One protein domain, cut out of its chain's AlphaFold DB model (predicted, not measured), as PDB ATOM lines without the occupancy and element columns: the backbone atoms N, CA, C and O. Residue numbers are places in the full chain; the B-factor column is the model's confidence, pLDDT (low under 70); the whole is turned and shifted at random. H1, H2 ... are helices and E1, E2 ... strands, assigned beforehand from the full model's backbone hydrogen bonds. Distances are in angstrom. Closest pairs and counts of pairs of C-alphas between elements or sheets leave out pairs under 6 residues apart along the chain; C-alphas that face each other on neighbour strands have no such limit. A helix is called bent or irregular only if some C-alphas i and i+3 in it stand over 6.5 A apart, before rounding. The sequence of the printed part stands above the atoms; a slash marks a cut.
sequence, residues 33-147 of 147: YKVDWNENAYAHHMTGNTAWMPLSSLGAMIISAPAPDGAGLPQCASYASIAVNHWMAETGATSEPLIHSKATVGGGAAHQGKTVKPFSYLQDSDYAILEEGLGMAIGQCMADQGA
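This is residues 33 to 147 of the 147 residues of an uncharacterized protein of Janibacter sp. Soil728 (UniProt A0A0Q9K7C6). Three helices, H2, H3 and H5, pack across one another at steep angles as a small cluster, and a tiny antiparallel pair of strands, E1 and E2, lies next to it near the middle of the domain. The short helix H1 lies beyond E1, and a long loop with the small helix H4 reaches away from the cluster, so that H4 and the far end of H5 lie towards opposite ends of the longest axis. The printed part has 115 residues with five named helices and two named strands, in the order H1 E1 H2 H3 E2 H4 H5, and its class is mostly helix. It is only just compact, close to loose, with a radius of gyration of the C-alphas of 15.8 A, and its outline is elongated, spanning 55 by 30 by 27 A.

Strand E1, residues 52 to 54, and strand E2, residues 98 to 100, are antiparallel neighbours at 138 degrees, with N 53 and O 99 2.9 A apart and N 99 and O 53 2.8 A apart, within hydrogen-bond range. Helix H1, residues 39 to 46, comes closest to E1 at the C-alphas of His 45 and Trp 52, 6.0 A apart. Helix H2, residues 55 to 64, follows E1 directly, and its closest C-alphas to E2 are those of Leu 55 and Leu 98, 5.7 A apart. H2 and helix H3, residues 74 to 91, form a helical hairpin: they touch, closest at the C-alphas of Ser 64 and Pro 74, 4.0 A, and run opposite ways at a steep tilt of 38 degrees, only just past shallow. H3 and helix H5, residues 124 to 145, touch at the C-alphas of Ala 83 and Gly 133, 3.7 A, opposite ways at a steep tilt of 43 degrees. H5 and H2 only just touch, with 3 pairs of C-alphas within 8 A, made by residues 134 to 138 of H5 alone; the closest are those of Gly 59 and Leu 134, 7.3 A. Helix H4, residues 107 to 111, touches no helix. Every O i to N i+4 pair is within hydrogen-bond range in H1, H2, H4 and H5, and 7 of 14 are in H3.

H1 begins at C-alpha 39, (-42.983, 11.028, 39.526). H2 is 14.3 A long and H3 is 27.3 A long. H3 is irregular, with C-alphas 75 and 78 7.4 A apart, and has a kink of 26 degrees near residue 81. H5, the longest helix, measures 31.9 A from C-alpha 124, (-24.432, 32.033, 39.402), to C-alpha 145, (-28.102, 23.545, 69.957).

The two C-alphas farthest apart, those of Gly 113 and Ala 147, are 56.6 A apart. The printed part has no cut. The link from H4 to H5, residues 112 to 123, is long. The mean pLDDT of the printed part is 79.2, and 29 residues are under 70, among them 33 to 37, 67 to 71, 102 to 111 and 114 to 119.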
ATOM      1  N   TYR A  33     -28.556  19.649  37.169       69.12
ATOM      2  CA  TYR A  33     -29.746  19.342  37.928       69.12
ATOM      3  C   TYR A  33     -30.913  19.146  36.980       69.12
ATOM      4  O   TYR A  33     -30.916  19.556  35.813       69.12
ATOM      5  N   LYS A  34     -31.929  18.474  37.492       66.69
ATOM      6  CA  LYS A  34     -33.192  18.345  36.795       66.69
ATOM      7  C   LYS A  34     -34.311  18.587  37.791       66.69
ATOM      8  O   LYS A  34     -34.376  17.910  38.815       66.69
ATOM      9  N   VAL A  35     -35.139  19.578  37.477       63.16
ATOM     10  CA  VAL A  35     -36.344  19.945  38.235       63.16
ATOM     11  C   VAL A  35     -37.555  19.153  37.752       63.16
ATOM     12  O   VAL A  35     -38.324  18.661  38.566       63.16
ATOM     13  N   ASP A  36     -37.651  18.897  36.444       65.75
ATOM     14  CA  ASP A  36     -38.810  18.224  35.850       65.75
ATOM     15  C   ASP A  36     -38.602  16.714  35.721       65.75
ATOM     16  O   ASP A  36     -38.259  16.174  34.657       65.75
ATOM     17  N   TRP A  37     -38.803  16.000  36.820       68.88
ATOM     18  CA  TRP A  37     -38.883  14.543  36.804       68.88
ATOM     19  C   TRP A  37     -40.319  14.078  36.583       68.88
ATOM     20  O   TRP A  37     -41.263  14.694  37.064       68.88
ATOM     21  N   ASN A  38     -40.498  12.949  35.885       74.94
ATOM     22  CA  ASN A  38     -41.749  12.219  36.080       74.94
ATOM     23  C   ASN A  38     -41.726  11.612  37.495       74.94
ATOM     24  O   ASN A  38     -40.652  11.271  38.000       74.94
ATOM     25  N   GLU A  39     -42.891  11.473  38.127       76.56
ATOM     26  CA  GLU A  39     -42.983  11.028  39.526       76.56
ATOM     27  C   GLU A  39     -42.284   9.683  39.759       76.56
ATOM     28  O   GLU A  39     -41.529   9.531  40.715       76.56
ATOM     29  N   ASN A  40     -42.451   8.725  38.842       78.31
ATOM     30  CA  ASN A  40     -41.852   7.392  38.965       78.31
ATOM     31  C   ASN A  40     -40.314   7.412  38.916       78.31
ATOM     32  O   ASN A  40     -39.664   6.660  39.638       78.31
ATOM     33  N   ALA A  41     -39.712   8.252  38.072       74.94
ATOM     34  CA  ALA A  41     -38.263   8.401  37.988       74.94
ATOM     35  C   ALA A  41     -37.732   9.167  39.196       74.94
ATOM     36  O   ALA A  41     -36.695   8.784  39.726       74.94
ATOM     37  N   TYR A  42     -38.454  10.192  39.661       79.06
ATOM     38  CA  TYR A  42     -38.112  10.879  40.903       79.06
ATOM     39  C   TYR A  42     -38.082   9.887  42.070       79.06
ATOM     40  O   TYR A  42     -37.049   9.717  42.713       79.06
ATOM     41  N   ALA A  43     -39.175   9.143  42.268       80.62
ATOM     42  CA  ALA A  43     -39.286   8.129  43.308       80.62
ATOM     43  C   ALA A  43     -38.173   7.073  43.203       80.62
ATOM     44  O   ALA A  43     -37.556   6.739  44.211       80.62
ATOM     45  N   HIS A  44     -37.856   6.601  41.992       80.31
ATOM     46  CA  HIS A  44     -36.754   5.664  41.761       80.31
ATOM     47  C   HIS A  44     -35.382   6.232  42.161       80.31
ATOM     48  O   HIS A  44     -34.565   5.524  42.743       80.31
ATOM     49  N   HIS A  45     -35.105   7.502  41.868       81.12
ATOM     50  CA  HIS A  45     -33.843   8.120  42.271       81.12
ATOM     51  C   HIS A  45     -33.761   8.329  43.789       81.12
ATOM     52  O   HIS A  45     -32.688   8.140  44.366       81.12
ATOM     53  N   MET A  46     -34.896   8.599  44.446       78.31
ATOM     54  CA  MET A  46     -34.991   8.728  45.905       78.31
ATOM     55  C   MET A  46     -34.756   7.411  46.658       78.31
ATOM     56  O   MET A  46     -34.374   7.452  47.824       78.31
ATOM     57  N   THR A  47     -34.914   6.238  46.026       77.56
ATOM     58  CA  THR A  47     -34.639   4.951  46.699       77.56
ATOM     59  C   THR A  47     -33.150   4.685  46.945       77.56
ATOM     60  O   THR A  47     -32.821   3.656  47.523       77.56
ATOM     61  N   GLY A  48     -32.253   5.571  46.493       64.38
ATOM     62  CA  GLY A  48     -30.819   5.499  46.771       64.38
ATOM     63  C   GLY A  48     -30.152   4.287  46.124       64.38
ATOM     64  O   GLY A  48     -29.970   3.267  46.762       64.38
ATOM     65  N   ASN A  49     -29.814   4.384  44.838       68.19
ATOM     66  CA  ASN A  49     -28.898   3.469  44.120       68.19
ATOM     67  C   ASN A  49     -28.556   4.016  42.725       68.19
ATOM     68  O   ASN A  49     -28.305   3.282  41.768       68.19
ATOM     69  N   THR A  50     -28.597   5.337  42.578       78.12
ATOM     70  CA  THR A  50     -28.421   5.999  41.290       78.12
ATOM     71  C   THR A  50     -27.387   7.104  41.417       78.12
ATOM     72  O   THR A  50     -27.005   7.494  42.515       78.12
ATOM     73  N   ALA A  51     -26.926   7.620  40.282       78.56
ATOM     74  CA  ALA A  51     -26.046   8.781  40.262       78.56
ATOM     75  C   ALA A  51     -26.796  10.104  40.504       78.56
ATOM     76  O   ALA A  51     -26.204  11.158  40.332       78.56
ATOM     77  N   TRP A  52     -28.081  10.071  40.864       80.50
ATOM     78  CA  TRP A  52     -28.867  11.250  41.211       80.50
ATOM     79  C   TRP A  52     -29.119  11.275  42.714       80.50
ATOM     80  O   TRP A  52     -29.479  10.248  43.290       80.50
ATOM     81  N   MET A  53     -28.933  12.437  43.331       82.44
ATOM     82  CA  MET A  53     -29.220  12.665  44.746       82.44
ATOM     83  C   MET A  53     -29.965  13.987  44.949       82.44
ATOM     84  O   MET A  53     -29.828  14.882  44.113       82.44
ATOM     85  N   PRO A  54     -30.736  14.127  46.039       87.56
ATOM     86  CA  PRO A  54     -31.361  15.394  46.404       87.56
ATOM     87  C   PRO A  54     -30.326  16.510  46.561       87.56
ATOM     88  O   PRO A  54     -29.231  16.272  47.082       87.56
ATOM     89  N   LEU A  55     -30.663  17.736  46.161       86.56
ATOM     90  CA  LEU A  55     -29.787  18.892  46.365       86.56
ATOM     91  C   LEU A  55     -29.466  19.118  47.854       86.56
ATOM     92  O   LEU A  55     -28.338  19.469  48.196       86.56
ATOM     93  N   SER A  56     -30.399  18.816  48.757       89.44
ATOM     94  CA  SER A  56     -30.186  18.885  50.207       89.44
ATOM     95  C   SER A  56     -29.156  17.868  50.686       89.44
ATOM     96  O   SER A  56     -28.446  18.133  51.651       89.44
ATOM     97  N   SER A  57     -29.002  16.734  49.992       87.00
ATOM     98  CA  SER A  57     -27.942  15.768  50.298       87.00
ATOM     99  C   SER A  57     -26.562  16.335  49.974       87.00
ATOM    100  O   SER A  57     -25.629  16.119  50.744       87.00
ATOM    101  N   LEU A  58     -26.425  17.117  48.897       83.56
ATOM    102  CA  LEU A  58     -25.191  17.866  48.641       83.56
ATOM    103  C   LEU A  58     -24.966  18.948  49.692       83.56
ATOM    104  O   LEU A  58     -23.860  19.051  50.212       83.56
ATOM    105  N   GLY A  59     -26.002  19.712  50.046       85.12
ATOM    106  CA  GLY A  59     -25.914  20.695  51.127       85.12
ATOM    107  C   GLY A  59     -25.452  20.064  52.444       85.12
ATOM    108  O   GLY A  59     -24.553  20.582  53.098       85.12
ATOM    109  N   ALA A  60     -25.981  18.890  52.795       86.62
ATOM    110  CA  ALA A  60     -25.583  18.137  53.980       86.62
ATOM    111  C   ALA A  60     -24.113  17.696  53.917       86.62
ATOM    112  O   ALA A  60     -23.404  17.790  54.921       86.62
ATOM    113  N   MET A  61     -23.635  17.258  52.745       84.06
ATOM    114  CA  MET A  61     -22.218  16.949  52.525       84.06
ATOM    115  C   MET A  61     -21.337  18.190  52.680       84.06
ATOM    116  O   MET A  61     -20.306  18.095  53.331       84.06
ATOM    117  N   ILE A  62     -21.751  19.340  52.138       84.50
ATOM    118  CA  ILE A  62     -21.025  20.615  52.259       84.50
ATOM    119  C   ILE A  62     -20.939  21.049  53.725       84.50
ATOM    120  O   ILE A  62     -19.853  21.350  54.203       84.50
ATOM    121  N   ILE A  63     -22.056  21.019  54.455       85.00
ATOM    122  CA  ILE A  63     -22.104  21.367  55.883       85.00
ATOM    123  C   ILE A  63     -21.227  20.416  56.714       85.00
ATOM    124  O   ILE A  63     -20.562  20.841  57.656       85.00
ATOM    125  N   SER A  64     -21.218  19.126  56.373       85.00
ATOM    126  CA  SER A  64     -20.437  18.110  57.092       85.00
ATOM    127  C   SER A  64     -18.955  18.114  56.726       85.00
ATOM    128  O   SER A  64     -18.145  17.584  57.490       85.00
ATOM    129  N   ALA A  65     -18.601  18.635  55.550       80.19
ATOM    130  CA  ALA A  65     -17.243  18.581  55.044       80.19
ATOM    131  C   ALA A  65     -16.314  19.408  55.942       80.19
ATOM    132  O   ALA A  65     -16.659  20.529  56.318       80.19
ATOM    133  N   PRO A  66     -15.128  18.886  56.288       71.94
ATOM    134  CA  PRO A  66     -14.141  19.667  57.010       71.94
ATOM    135  C   PRO A  66     -13.711  20.855  56.144       71.94
ATOM    136  O   PRO A  66     -13.175  20.673  55.048       71.94
ATOM    137  N   ALA A  67     -13.955  22.071  56.632       66.69
ATOM    138  CA  ALA A  67     -13.422  23.285  56.030       66.69
ATOM    139  C   ALA A  67     -11.875  23.295  56.107       66.69
ATOM    140  O   ALA A  67     -11.288  22.508  56.858       66.69
ATOM    141  N   PRO A  68     -11.174  24.150  55.335       54.81
ATOM    142  CA  PRO A  68      -9.705  24.216  55.338       54.81
ATOM    143  C   PRO A  68      -9.073  24.484  56.715       54.81
ATOM    144  O   PRO A  68      -7.899  24.182  56.920       54.81
ATOM    145  N   ASP A  69      -9.841  25.033  57.656       60.47
ATOM    146  CA  ASP A  69      -9.480  25.258  59.061       60.47
ATOM    147  C   ASP A  69      -9.827  24.072  59.992       60.47
ATOM    148  O   ASP A  69      -9.593  24.133  61.199       60.47
ATOM    149  N   GLY A  70     -10.340  22.973  59.436       55.03
ATOM    150  CA  GLY A  70     -10.654  21.728  60.133       55.03
ATOM    151  C   GLY A  70     -12.073  21.630  60.701       55.03
ATOM    152  O   GLY A  70     -12.408  20.581  61.252       55.03
ATOM    153  N   ALA A  71     -12.919  22.657  60.570       61.62
ATOM    154  CA  ALA A  71     -14.253  22.663  61.173       61.62
ATOM    155  C   ALA A  71     -15.358  22.367  60.143       61.62
ATOM    156  O   ALA A  71     -15.861  23.258  59.466       61.62
ATOM    157  N   GLY A  72     -15.759  21.100  60.034       80.19
ATOM    158  CA  GLY A  72     -17.078  20.739  59.499       80.19
ATOM    159  C   GLY A  72     -18.136  20.790  60.606       80.19
ATOM    160  O   GLY A  72     -17.803  20.690  61.789       80.19
ATOM    161  N   LEU A  73     -19.412  20.908  60.241       87.06
ATOM    162  CA  LEU A  73     -20.544  20.930  61.176       87.06
ATOM    163  C   LEU A  73     -21.485  19.731  60.937       87.06
ATOM    164  O   LEU A  73     -22.659  19.933  60.628       87.06
ATOM    165  N   PRO A  74     -21.028  18.469  61.071       88.94
ATOM    166  CA  PRO A  74     -21.854  17.289  60.782       88.94
ATOM    167  C   PRO A  74     -23.155  17.234  61.599       88.94
ATOM    168  O   PRO A  74     -24.167  16.726  61.122       88.94
ATOM    169  N   GLN A  75     -23.171  17.813  62.802       89.56
ATOM    170  CA  GLN A  75     -24.369  17.958  63.632       89.56
ATOM    171  C   GLN A  75     -25.454  18.852  63.004       89.56
ATOM    172  O   GLN A  75     -26.614  18.771  63.393       89.56
ATOM    173  N   CYS A  76     -25.092  19.677  62.018       91.06
ATOM    174  CA  CYS A  76     -25.997  20.557  61.283       91.06
ATOM    175  C   CYS A  76     -26.414  20.017  59.917       91.06
ATOM    176  O   CYS A  76     -27.201  20.660  59.226       91.06
ATOM    177  N   ALA A  77     -25.926  18.843  59.512       88.75
ATOM    178  CA  ALA A  77     -26.182  18.289  58.186       88.75
ATOM    179  C   ALA A  77     -27.685  18.147  57.871       88.75
ATOM    180  O   ALA A  77     -28.108  18.381  56.741       88.75
ATOM    181  N   SER A  78     -28.509  17.825  58.876       92.25
ATOM    182  CA  SER A  78     -29.966  17.689  58.729       92.25
ATOM    183  C   SER A  78     -30.691  19.002  58.412       92.25
ATOM    184  O   SER A  78     -31.815  18.958  57.914       92.25
ATOM    185  N   TYR A  79     -30.061  20.156  58.649       93.12
ATOM    186  CA  TYR A  79     -30.632  21.475  58.361       93.12
ATOM    187  C   TYR A  79     -30.453  21.889  56.893       93.12
ATOM    188  O   TYR A  79     -31.033  22.886  56.472       93.12
ATOM    189  N   ALA A  80     -29.714  21.124  56.079       90.94
ATOM    190  CA  ALA A  80     -29.466  21.438  54.668       90.94
ATOM    191  C   ALA A  80     -30.743  21.616  53.823       90.94
ATOM    192  O   ALA A  80     -30.724  22.323  52.815       90.94
ATOM    193  N   SER A  81     -31.864  21.013  54.230       94.12
ATOM    194  CA  SER A  81     -33.166  21.202  53.580       94.12
ATOM    195  C   SER A  81     -33.674  22.646  53.656       94.12
ATOM    196  O   SER A  81     -34.407  23.069  52.769       94.12
ATOM    197  N   ILE A  82     -33.246  23.436  54.649       93.88
ATOM    198  CA  ILE A  82     -33.580  24.865  54.752       93.88
ATOM    199  C   ILE A  82     -33.034  25.630  53.545       93.88
ATOM    200  O   ILE A  82     -33.764  26.417  52.946       93.88
ATOM    201  N   ALA A  83     -31.791  25.349  53.144       90.50
ATOM    202  CA  ALA A  83     -31.174  25.997  51.992       90.50
ATOM    203  C   ALA A  83     -31.925  25.687  50.691       90.50
ATOM    204  O   ALA A  83     -32.175  26.577  49.878       90.50
ATOM    205  N   VAL A  84     -32.343  24.430  50.517       91.62
ATOM    206  CA  VAL A  84     -33.104  24.001  49.337       91.62
ATOM    207  C   VAL A  84     -34.507  24.590  49.328       91.62
ATOM    208  O   VAL A  84     -34.943  25.076  48.291       91.62
ATOM    209  N   ASN A  85     -35.199  24.608  50.467       94.62
ATOM    210  CA  ASN A  85     -36.527  25.212  50.573       94.62
ATOM    211  C   ASN A  85     -36.491  26.712  50.262       94.62
ATOM    212  O   ASN A  85     -37.389  27.214  49.589       94.62
ATOM    213  N   HIS A  86     -35.447  27.415  50.710       93.44
ATOM    214  CA  HIS A  86     -35.236  28.815  50.362       93.44
ATOM    215  C   HIS A  86     -35.021  28.994  48.854       93.44
ATOM    216  O   HIS A  86     -35.747  29.757  48.224       93.44
ATOM    217  N   TRP A  87     -34.118  28.217  48.248       91.25
ATOM    218  CA  TRP A  87     -33.904  28.257  46.799       91.25
ATOM    219  C   TRP A  87     -35.175  27.938  46.001       91.25
ATOM    220  O   TRP A  87     -35.477  28.616  45.020       91.25
ATOM    221  N   MET A  88     -35.962  26.948  46.429       92.44
ATOM    222  CA  MET A  88     -37.231  26.600  45.783       92.44
ATOM    223  C   MET A  88     -38.252  27.742  45.866       92.44
ATOM    224  O   MET A  88     -38.958  27.994  44.892       92.44
ATOM    225  N   ALA A  89     -38.310  28.450  46.999       94.56
ATOM    226  CA  ALA A  89     -39.184  29.607  47.169       94.56
ATOM    227  C   ALA A  89     -38.788  30.776  46.248       94.56
ATOM    228  O   ALA A  89     -39.666  31.379  45.635       94.56
ATOM    229  N   GLU A  90     -37.489  31.051  46.101       92.19
ATOM    230  CA  GLU A  90     -36.973  32.134  45.247       92.19
ATOM    231  C   GLU A  90     -37.091  31.823  43.745       92.19
ATOM    232  O   GLU A  90     -37.366  32.703  42.931       92.19
ATOM    233  N   THR A  91     -36.912  30.559  43.355       87.56
ATOM    234  CA  THR A  91     -36.922  30.139  41.939       87.56
ATOM    235  C   THR A  91     -38.279  29.652  41.439       87.56
ATOM    236  O   THR A  91     -38.461  29.450  40.238       87.56
ATOM    237  N   GLY A  92     -39.244  29.455  42.340       89.06
ATOM    238  CA  GLY A  92     -40.558  28.898  42.015       89.06
ATOM    239  C   GLY A  92     -40.542  27.396  41.708       89.06
ATOM    240  O   GLY A  92     -41.502  26.880  41.133       89.06
ATOM    241  N   ALA A  93     -39.474  26.680  42.070       85.25
ATOM    242  CA  ALA A  93     -39.401  25.236  41.896       85.25
ATOM    243  C   ALA A  93     -40.400  24.523  42.826       85.25
ATOM    244  O   ALA A  93     -40.431  24.744  44.034       85.25
ATOM    245  N   THR A  94     -41.215  23.627  42.266       85.69
ATOM    246  CA  THR A  94     -42.289  22.937  43.006       85.69
ATOM    247  C   THR A  94     -41.848  21.628  43.660       85.69
ATOM    248  O   THR A  94     -42.586  21.055  44.456       85.69
ATOM    249  N   SER A  95     -40.659  21.136  43.318       84.38
ATOM    250  CA  SER A  95     -40.052  19.931  43.885       84.38
ATOM    251  C   SER A  95     -38.553  20.120  44.048       84.38
ATOM    252  O   SER A  95     -37.924  20.815  43.247       84.38
ATOM    253  N   GLU A  96     -37.981  19.461  45.055       87.25
ATOM    254  CA  GLU A  96     -36.540  19.475  45.269       87.25
ATOM    255  C   GLU A  96     -35.812  18.951  44.018       87.25
ATOM    256  O   GLU A  96     -36.136  17.873  43.512       87.25
ATOM    257  N   PRO A  97     -34.836  19.699  43.480       82.88
ATOM    258  CA  PRO A  97     -34.080  19.240  42.332       82.88
ATOM    259  C   PRO A  97     -33.174  18.073  42.720       82.88
ATOM    260  O   PRO A  97     -32.559  18.044  43.789       82.88
ATOM    261  N   LEU A  98     -33.028  17.134  41.787       84.12
ATOM    262  CA  LEU A  98     -31.995  16.110  41.880       84.12
ATOM    263  C   LEU A  98     -30.753  16.581  41.133       84.12
ATOM    264  O   LEU A  98     -30.843  17.004  39.976       84.12
ATOM    265  N   ILE A  99     -29.601  16.449  41.777       80.94
ATOM    266  CA  ILE A  99     -28.293  16.703  41.184       80.94
ATOM    267  C   ILE A  99     -27.625  15.393  40.787       80.94
ATOM    268  O   ILE A  99     -27.789  14.362  41.446       80.94
ATOM    269  N   HIS A 100     -26.844  15.424  39.713       78.75
ATOM    270  CA  HIS A 100     -26.039  14.275  39.329       78.75
ATOM    271  C   HIS A 100     -24.701  14.271  40.082       78.75
ATOM    272  O   HIS A 100     -23.947  15.236  40.024       78.75
ATOM    273  N   SER A 101     -24.367  13.166  40.748       70.50
ATOM    274  CA  SER A 101     -23.154  12.997  41.559       70.50
ATOM    275  C   SER A 101     -21.901  12.621  40.755       70.50
ATOM    276  O   SER A 101     -20.839  12.402  41.334       70.50
ATOM    277  N   LYS A 102     -21.994  12.529  39.420       65.62
ATOM    278  CA  LYS A 102     -20.847  12.274  38.528       65.62
ATOM    279  C   LYS A 102     -20.662  13.390  37.506       65.62
ATOM    280  O   LYS A 102     -21.643  13.948  37.020       65.62
ATOM    281  N   ALA A 103     -19.414  13.584  37.078       56.06
ATOM    282  CA  ALA A 103     -18.988  14.614  36.127       56.06
ATOM    283  C   ALA A 103     -19.602  14.519  34.714       56.06
ATOM    284  O   ALA A 103     -19.471  15.451  33.926       56.06
ATOM    285  N   THR A 104     -20.244  13.404  34.355       56.75
ATOM    286  CA  THR A 104     -20.842  13.206  33.025       56.75
ATOM    287  C   THR A 104     -22.249  12.643  33.157       56.75
ATOM    288  O   THR A 104     -22.452  11.634  33.833       56.75
ATOM    289  N   VAL A 105     -23.210  13.269  32.480       61.50
ATOM    290  CA  VAL A 105     -24.630  12.886  32.498       61.50
ATOM    291  C   VAL A 105     -25.059  12.445  31.097       61.50
ATOM    292  O   VAL A 105     -24.543  12.935  30.097       61.50
ATOM    293  N   GLY A 106     -25.989  11.492  30.997       58.44
ATOM    294  CA  GLY A 106     -26.579  11.082  29.714       58.44
ATOM    295  C   GLY A 106     -25.866   9.943  28.976       58.44
ATOM    296  O   GLY A 106     -26.403   9.454  27.983       58.44
ATOM    297  N   GLY A 107     -24.735   9.438  29.487       58.22
ATOM    298  CA  GLY A 107     -23.987   8.336  28.860       58.22
ATOM    299  C   GLY A 107     -24.821   7.068  28.624       58.22
ATOM    300  O   GLY A 107     -24.725   6.455  27.566       58.22
ATOM    301  N   GLY A 108     -25.714   6.717  29.556       62.97
ATOM    302  CA  GLY A 108     -26.599   5.554  29.406       62.97
ATOM    303  C   GLY A 108     -27.679   5.724  28.329       62.97
ATOM    304  O   GLY A 108     -27.948   4.791  27.579       62.97
ATOM    305  N   ALA A 109     -28.278   6.913  28.212       63.16
ATOM    306  CA  ALA A 109     -29.291   7.192  27.190       63.16
ATOM    307  C   ALA A 109     -28.667   7.276  25.789       63.16
ATOM    308  O   ALA A 109     -29.207   6.697  24.846       63.16
ATOM    309  N   ALA A 110     -27.492   7.906  25.680       60.81
ATOM    310  CA  ALA A 110     -26.717   7.968  24.445       60.81
ATOM    311  C   ALA A 110     -26.275   6.569  23.973       60.81
ATOM    312  O   ALA A 110     -26.432   6.243  22.800       60.81
ATOM    313  N   HIS A 111     -25.811   5.704  24.885       63.72
ATOM    314  CA  HIS A 111     -25.431   4.324  24.557       63.72
ATOM    315  C   HIS A 111     -26.618   3.465  24.079       63.72
ATOM    316  O   HIS A 111     -26.434   2.511  23.332       63.72
ATOM    317  N   GLN A 112     -27.846   3.823  24.469       72.00
ATOM    318  CA  GLN A 112     -29.084   3.180  24.012       72.00
ATOM    319  C   GLN A 112     -29.687   3.830  22.751       72.00
ATOM    320  O   GLN A 112     -30.823   3.515  22.397       72.00
ATOM    321  N   GLY A 113     -28.984   4.765  22.098       71.81
ATOM    322  CA  GLY A 113     -29.468   5.463  20.900       71.81
ATOM    323  C   GLY A 113     -30.670   6.383  21.141       71.81
ATOM    324  O   GLY A 113     -31.357   6.764  20.196       71.81
ATOM    325  N   LYS A 114     -30.960   6.732  22.401       67.88
ATOM    326  CA  LYS A 114     -32.088   7.598  22.764       67.88
ATOM    327  C   LYS A 114     -31.656   9.058  22.753       67.88
ATOM    328  O   LYS A 114     -30.562   9.392  23.206       67.88
ATOM    329  N   THR A 115     -32.552   9.942  22.317       66.88
ATOM    330  CA  THR A 115     -32.364  11.389  22.460       66.88
ATOM    331  C   THR A 115     -32.212  11.739  23.937       66.88
ATOM    332  O   THR A 115     -33.109  11.492  24.749       66.88
ATOM    333  N   VAL A 116     -31.063  12.306  24.294       62.84
ATOM    334  CA  VAL A 116     -30.796  12.789  25.648       62.84
ATOM    335  C   VAL A 116     -31.645  14.040  25.863       62.84
ATOM    336  O   VAL A 116     -31.484  15.026  25.145       62.84
ATOM    337  N   LYS A 117     -32.584  14.000  26.817       63.09
ATOM    338  CA  LYS A 117     -33.304  15.214  27.226       63.09
ATOM    339  C   LYS A 117     -32.299  16.211  27.823       63.09
ATOM    340  O   LYS A 117     -31.423  15.764  28.565       63.09
ATOM    341  N   PRO A 118     -32.424  17.515  27.528       63.16
ATOM    342  CA  PRO A 118     -31.513  18.522  28.061       63.16
ATOM    343  C   PRO A 118     -31.546  18.535  29.596       63.16
ATOM    344  O   PRO A 118     -32.594  18.304  30.205       63.16
ATOM    345  N   PHE A 119     -30.381  18.766  30.201       68.44
ATOM    346  CA  PHE A 119     -30.218  18.988  31.638       68.44
ATOM    347  C   PHE A 119     -30.164  20.493  31.908       68.44
ATOM    348  O   PHE A 119     -29.692  21.247  31.055       68.44
ATOM    349  N   SER A 120     -30.631  20.912  33.084       71.88
ATOM    350  CA  SER A 120     -30.492  22.292  33.549       71.88
ATOM    351  C   SER A 120     -29.207  22.440  34.364       71.88
ATOM    352  O   SER A 120     -28.685  21.467  34.915       71.88
ATOM    353  N   TYR A 121     -28.693  23.662  34.439       71.94
ATOM    354  CA  TYR A 121     -27.484  23.995  35.187       71.94
ATOM    355  C   TYR A 121     -27.793  25.073  36.206       71.94
ATOM    356  O   TYR A 121     -28.495  26.030  35.861       71.94
ATOM    357  N   LEU A 122     -27.267  24.921  37.428       74.44
ATOM    358  CA  LEU A 122     -27.324  25.994  38.421       74.44
ATOM    359  C   LEU A 122     -26.533  27.170  37.853       74.44
ATOM    360  O   LEU A 122     -25.393  26.997  37.409       74.44
ATOM    361  N   GLN A 123     -27.182  28.323  37.796       76.69
ATOM    362  CA  GLN A 123     -26.587  29.585  37.385       76.69
ATOM    363  C   GLN A 123     -25.914  30.251  38.586       76.69
ATOM    364  O   GLN A 123     -26.181  29.905  39.735       76.69
ATOM    365  N   ASP A 124     -25.088  31.264  38.336       76.25
ATOM    366  CA  ASP A 124     -24.432  32.033  39.402       76.25
ATOM    367  C   ASP A 124     -25.441  32.619  40.406       76.25
ATOM    368  O   ASP A 124     -25.183  32.638  41.609       76.25
ATOM    369  N   SER A 125     -26.631  33.015  39.939       83.00
ATOM    370  CA  SER A 125     -27.721  33.469  40.811       83.00
ATOM    371  C   SER A 125     -28.272  32.361  41.709       83.00
ATOM    372  O   SER A 125     -28.603  32.628  42.859       83.00
ATOM    373  N   ASP A 126     -28.343  31.120  41.220       83.94
ATOM    374  CA  ASP A 126     -28.775  29.978  42.030       83.94
ATOM    375  C   ASP A 126     -27.777  29.695  43.153       83.94
ATOM    376  O   ASP A 126     -28.178  29.434  44.287       83.94
ATOM    377  N   TYR A 127     -26.475  29.778  42.857       82.69
ATOM    378  CA  TYR A 127     -25.434  29.569  43.862       82.69
ATOM    379  C   TYR A 127     -25.470  30.635  44.958       82.69
ATOM    380  O   TYR A 127     -25.334  30.279  46.124       82.69
ATOM    381  N   ALA A 128     -25.715  31.902  44.611       84.75
ATOM    382  CA  ALA A 128     -25.852  32.971  45.599       84.75
ATOM    383  C   ALA A 128     -27.022  32.715  46.571       84.75
ATOM    384  O   ALA A 128     -26.855  32.832  47.783       84.75
ATOM    385  N   ILE A 129     -28.178  32.290  46.050       87.12
ATOM    386  CA  ILE A 129     -29.354  31.946  46.865       87.12
ATOM    387  C   ILE A 129     -29.069  30.720  47.748       87.12
ATOM    388  O   ILE A 129     -29.421  30.687  48.926       87.12
ATOM    389  N   LEU A 130     -28.414  29.692  47.198       87.00
ATOM    390  CA  LEU A 130     -28.062  28.487  47.952       87.00
ATOM    391  C   LEU A 130     -27.034  28.771  49.056       87.00
ATOM    392  O   LEU A 130     -27.133  28.189  50.133       87.00
ATOM    393  N   GLU A 131     -26.074  29.664  48.816       86.00
ATOM    394  CA  GLU A 131     -25.104  30.125  49.815       86.00
ATOM    395  C   GLU A 131     -25.792  30.859  50.973       86.00
ATOM    396  O   GLU A 131     -25.560  30.522  52.138       86.00
ATOM    397  N   GLU A 132     -26.705  31.785  50.672       87.75
ATOM    398  CA  GLU A 132     -27.539  32.443  51.683       87.75
ATOM    399  C   GLU A 132     -28.369  31.417  52.476       87.75
ATOM    400  O   GLU A 132     -28.375  31.411  53.713       87.75
ATOM    401  N   GLY A 133     -28.996  30.476  51.766       90.81
ATOM    402  CA  GLY A 133     -29.739  29.359  52.336       90.81
ATOM    403  C   GLY A 133     -28.921  28.488  53.292       90.81
ATOM    404  O   GLY A 133     -29.415  28.090  54.350       90.81
ATOM    405  N   LEU A 134     -27.663  28.197  52.953       88.38
ATOM    406  CA  LEU A 134     -26.748  27.446  53.816       88.38
ATOM    407  C   LEU A 134     -26.401  28.233  55.086       88.38
ATOM    408  O   LEU A 134     -26.374  27.652  56.174       88.38
ATOM    409  N   GLY A 135     -26.207  29.550  54.972       87.69
ATOM    410  CA  GLY A 135     -26.040  30.435  56.125       87.69
ATOM    411  C   GLY A 135     -27.236  30.375  57.082       87.69
ATOM    412  O   GLY A 135     -27.054  30.205  58.289       87.69
ATOM    413  N   MET A 136     -28.461  30.423  56.546       92.25
ATOM    414  CA  MET A 136     -29.691  30.257  57.332       92.25
ATOM    415  C   MET A 136     -29.771  28.885  58.011       92.25
ATOM    416  O   MET A 136     -30.079  28.805  59.201       92.25
ATOM    417  N   ALA A 137     -29.459  27.810  57.280       91.62
ATOM    418  CA  ALA A 137     -29.485  26.444  57.798       91.62
ATOM    419  C   ALA A 137     -28.569  26.268  59.018       91.62
ATOM    420  O   ALA A 137     -28.974  25.722  60.048       91.62
ATOM    421  N   ILE A 138     -27.335  26.762  58.921       90.31
ATOM    422  CA  ILE A 138     -26.357  26.676  60.008       90.31
ATOM    423  C   ILE A 138     -26.735  27.595  61.162       90.31
ATOM    424  O   ILE A 138     -26.642  27.175  62.315       90.31
ATOM    425  N   GLY A 139     -27.199  28.814  60.876       91.56
ATOM    426  CA  GLY A 139     -27.684  29.736  61.901       91.56
ATOM    427  C   GLY A 139     -28.791  29.111  62.751       91.56
ATOM    428  O   GLY A 139     -28.718  29.149  63.979       91.56
ATOM    429  N   GLN A 140     -29.760  28.457  62.104       93.25
ATOM    430  CA  GLN A 140     -30.836  27.747  62.792       93.25
ATOM    431  C   GLN A 140     -30.306  26.563  63.614       93.25
ATOM    432  O   GLN A 140     -30.610  26.455  64.798       93.25
ATOM    433  N   CYS A 141     -29.441  25.727  63.033       94.19
ATOM    434  CA  CYS A 141     -28.817  24.615  63.751       94.19
ATOM    435  C   CYS A 141     -28.068  25.059  65.021       94.19
ATOM    436  O   CYS A 141     -28.134  24.398  66.057       94.19
ATOM    437  N   MET A 142     -27.318  26.161  64.941       90.81
ATOM    438  CA  MET A 142     -26.576  26.707  66.079       90.81
ATOM    439  C   MET A 142     -27.516  27.248  67.158       90.81
ATOM    440  O   MET A 142     -27.253  27.054  68.344       90.81
ATOM    441  N   ALA A 143     -28.620  27.889  66.762       92.62
ATOM    442  CA  ALA A 143     -29.640  28.354  67.695       92.62
ATOM    443  C   ALA A 143     -30.299  27.185  68.446       92.62
ATOM    444  O   ALA A 143     -30.423  27.243  69.669       92.62
ATOM    445  N   ASP A 144     -30.636  26.104  67.740       92.12
ATOM    446  CA  ASP A 144     -31.308  24.935  68.318       92.12
ATOM    447  C   ASP A 144     -30.394  24.102  69.229       92.12
ATOM    448  O   ASP A 144     -30.875  23.409  70.121       92.12
ATOM    449  N   GLN A 145     -29.072  24.189  69.059       82.25
ATOM    450  CA  GLN A 145     -28.102  23.545  69.957       82.25
ATOM    451  C   GLN A 145     -27.786  24.347  71.225       82.25
ATOM    452  O   GLN A 145     -27.185  23.807  72.154       82.25
ATOM    453  N   GLY A 146     -28.142  25.633  71.260       70.69
ATOM    454  CA  GLY A 146     -28.001  26.490  72.438       70.69
ATOM    455  C   GLY A 146     -29.249  26.549  73.330       70.69
ATOM    456  O   GLY A 146     -29.200  27.225  74.362       70.69
ATOM    457  N   ALA A 147     -30.343  25.895  72.922       52.41
ATOM    458  CA  ALA A 147     -31.616  25.780  73.642       52.41
ATOM    459  C   ALA A 147     -31.652  24.538  74.549       52.41
ATOM    460  O   ALA A 147     -32.269  24.639  75.636       52.41
TER     461      ALA A 147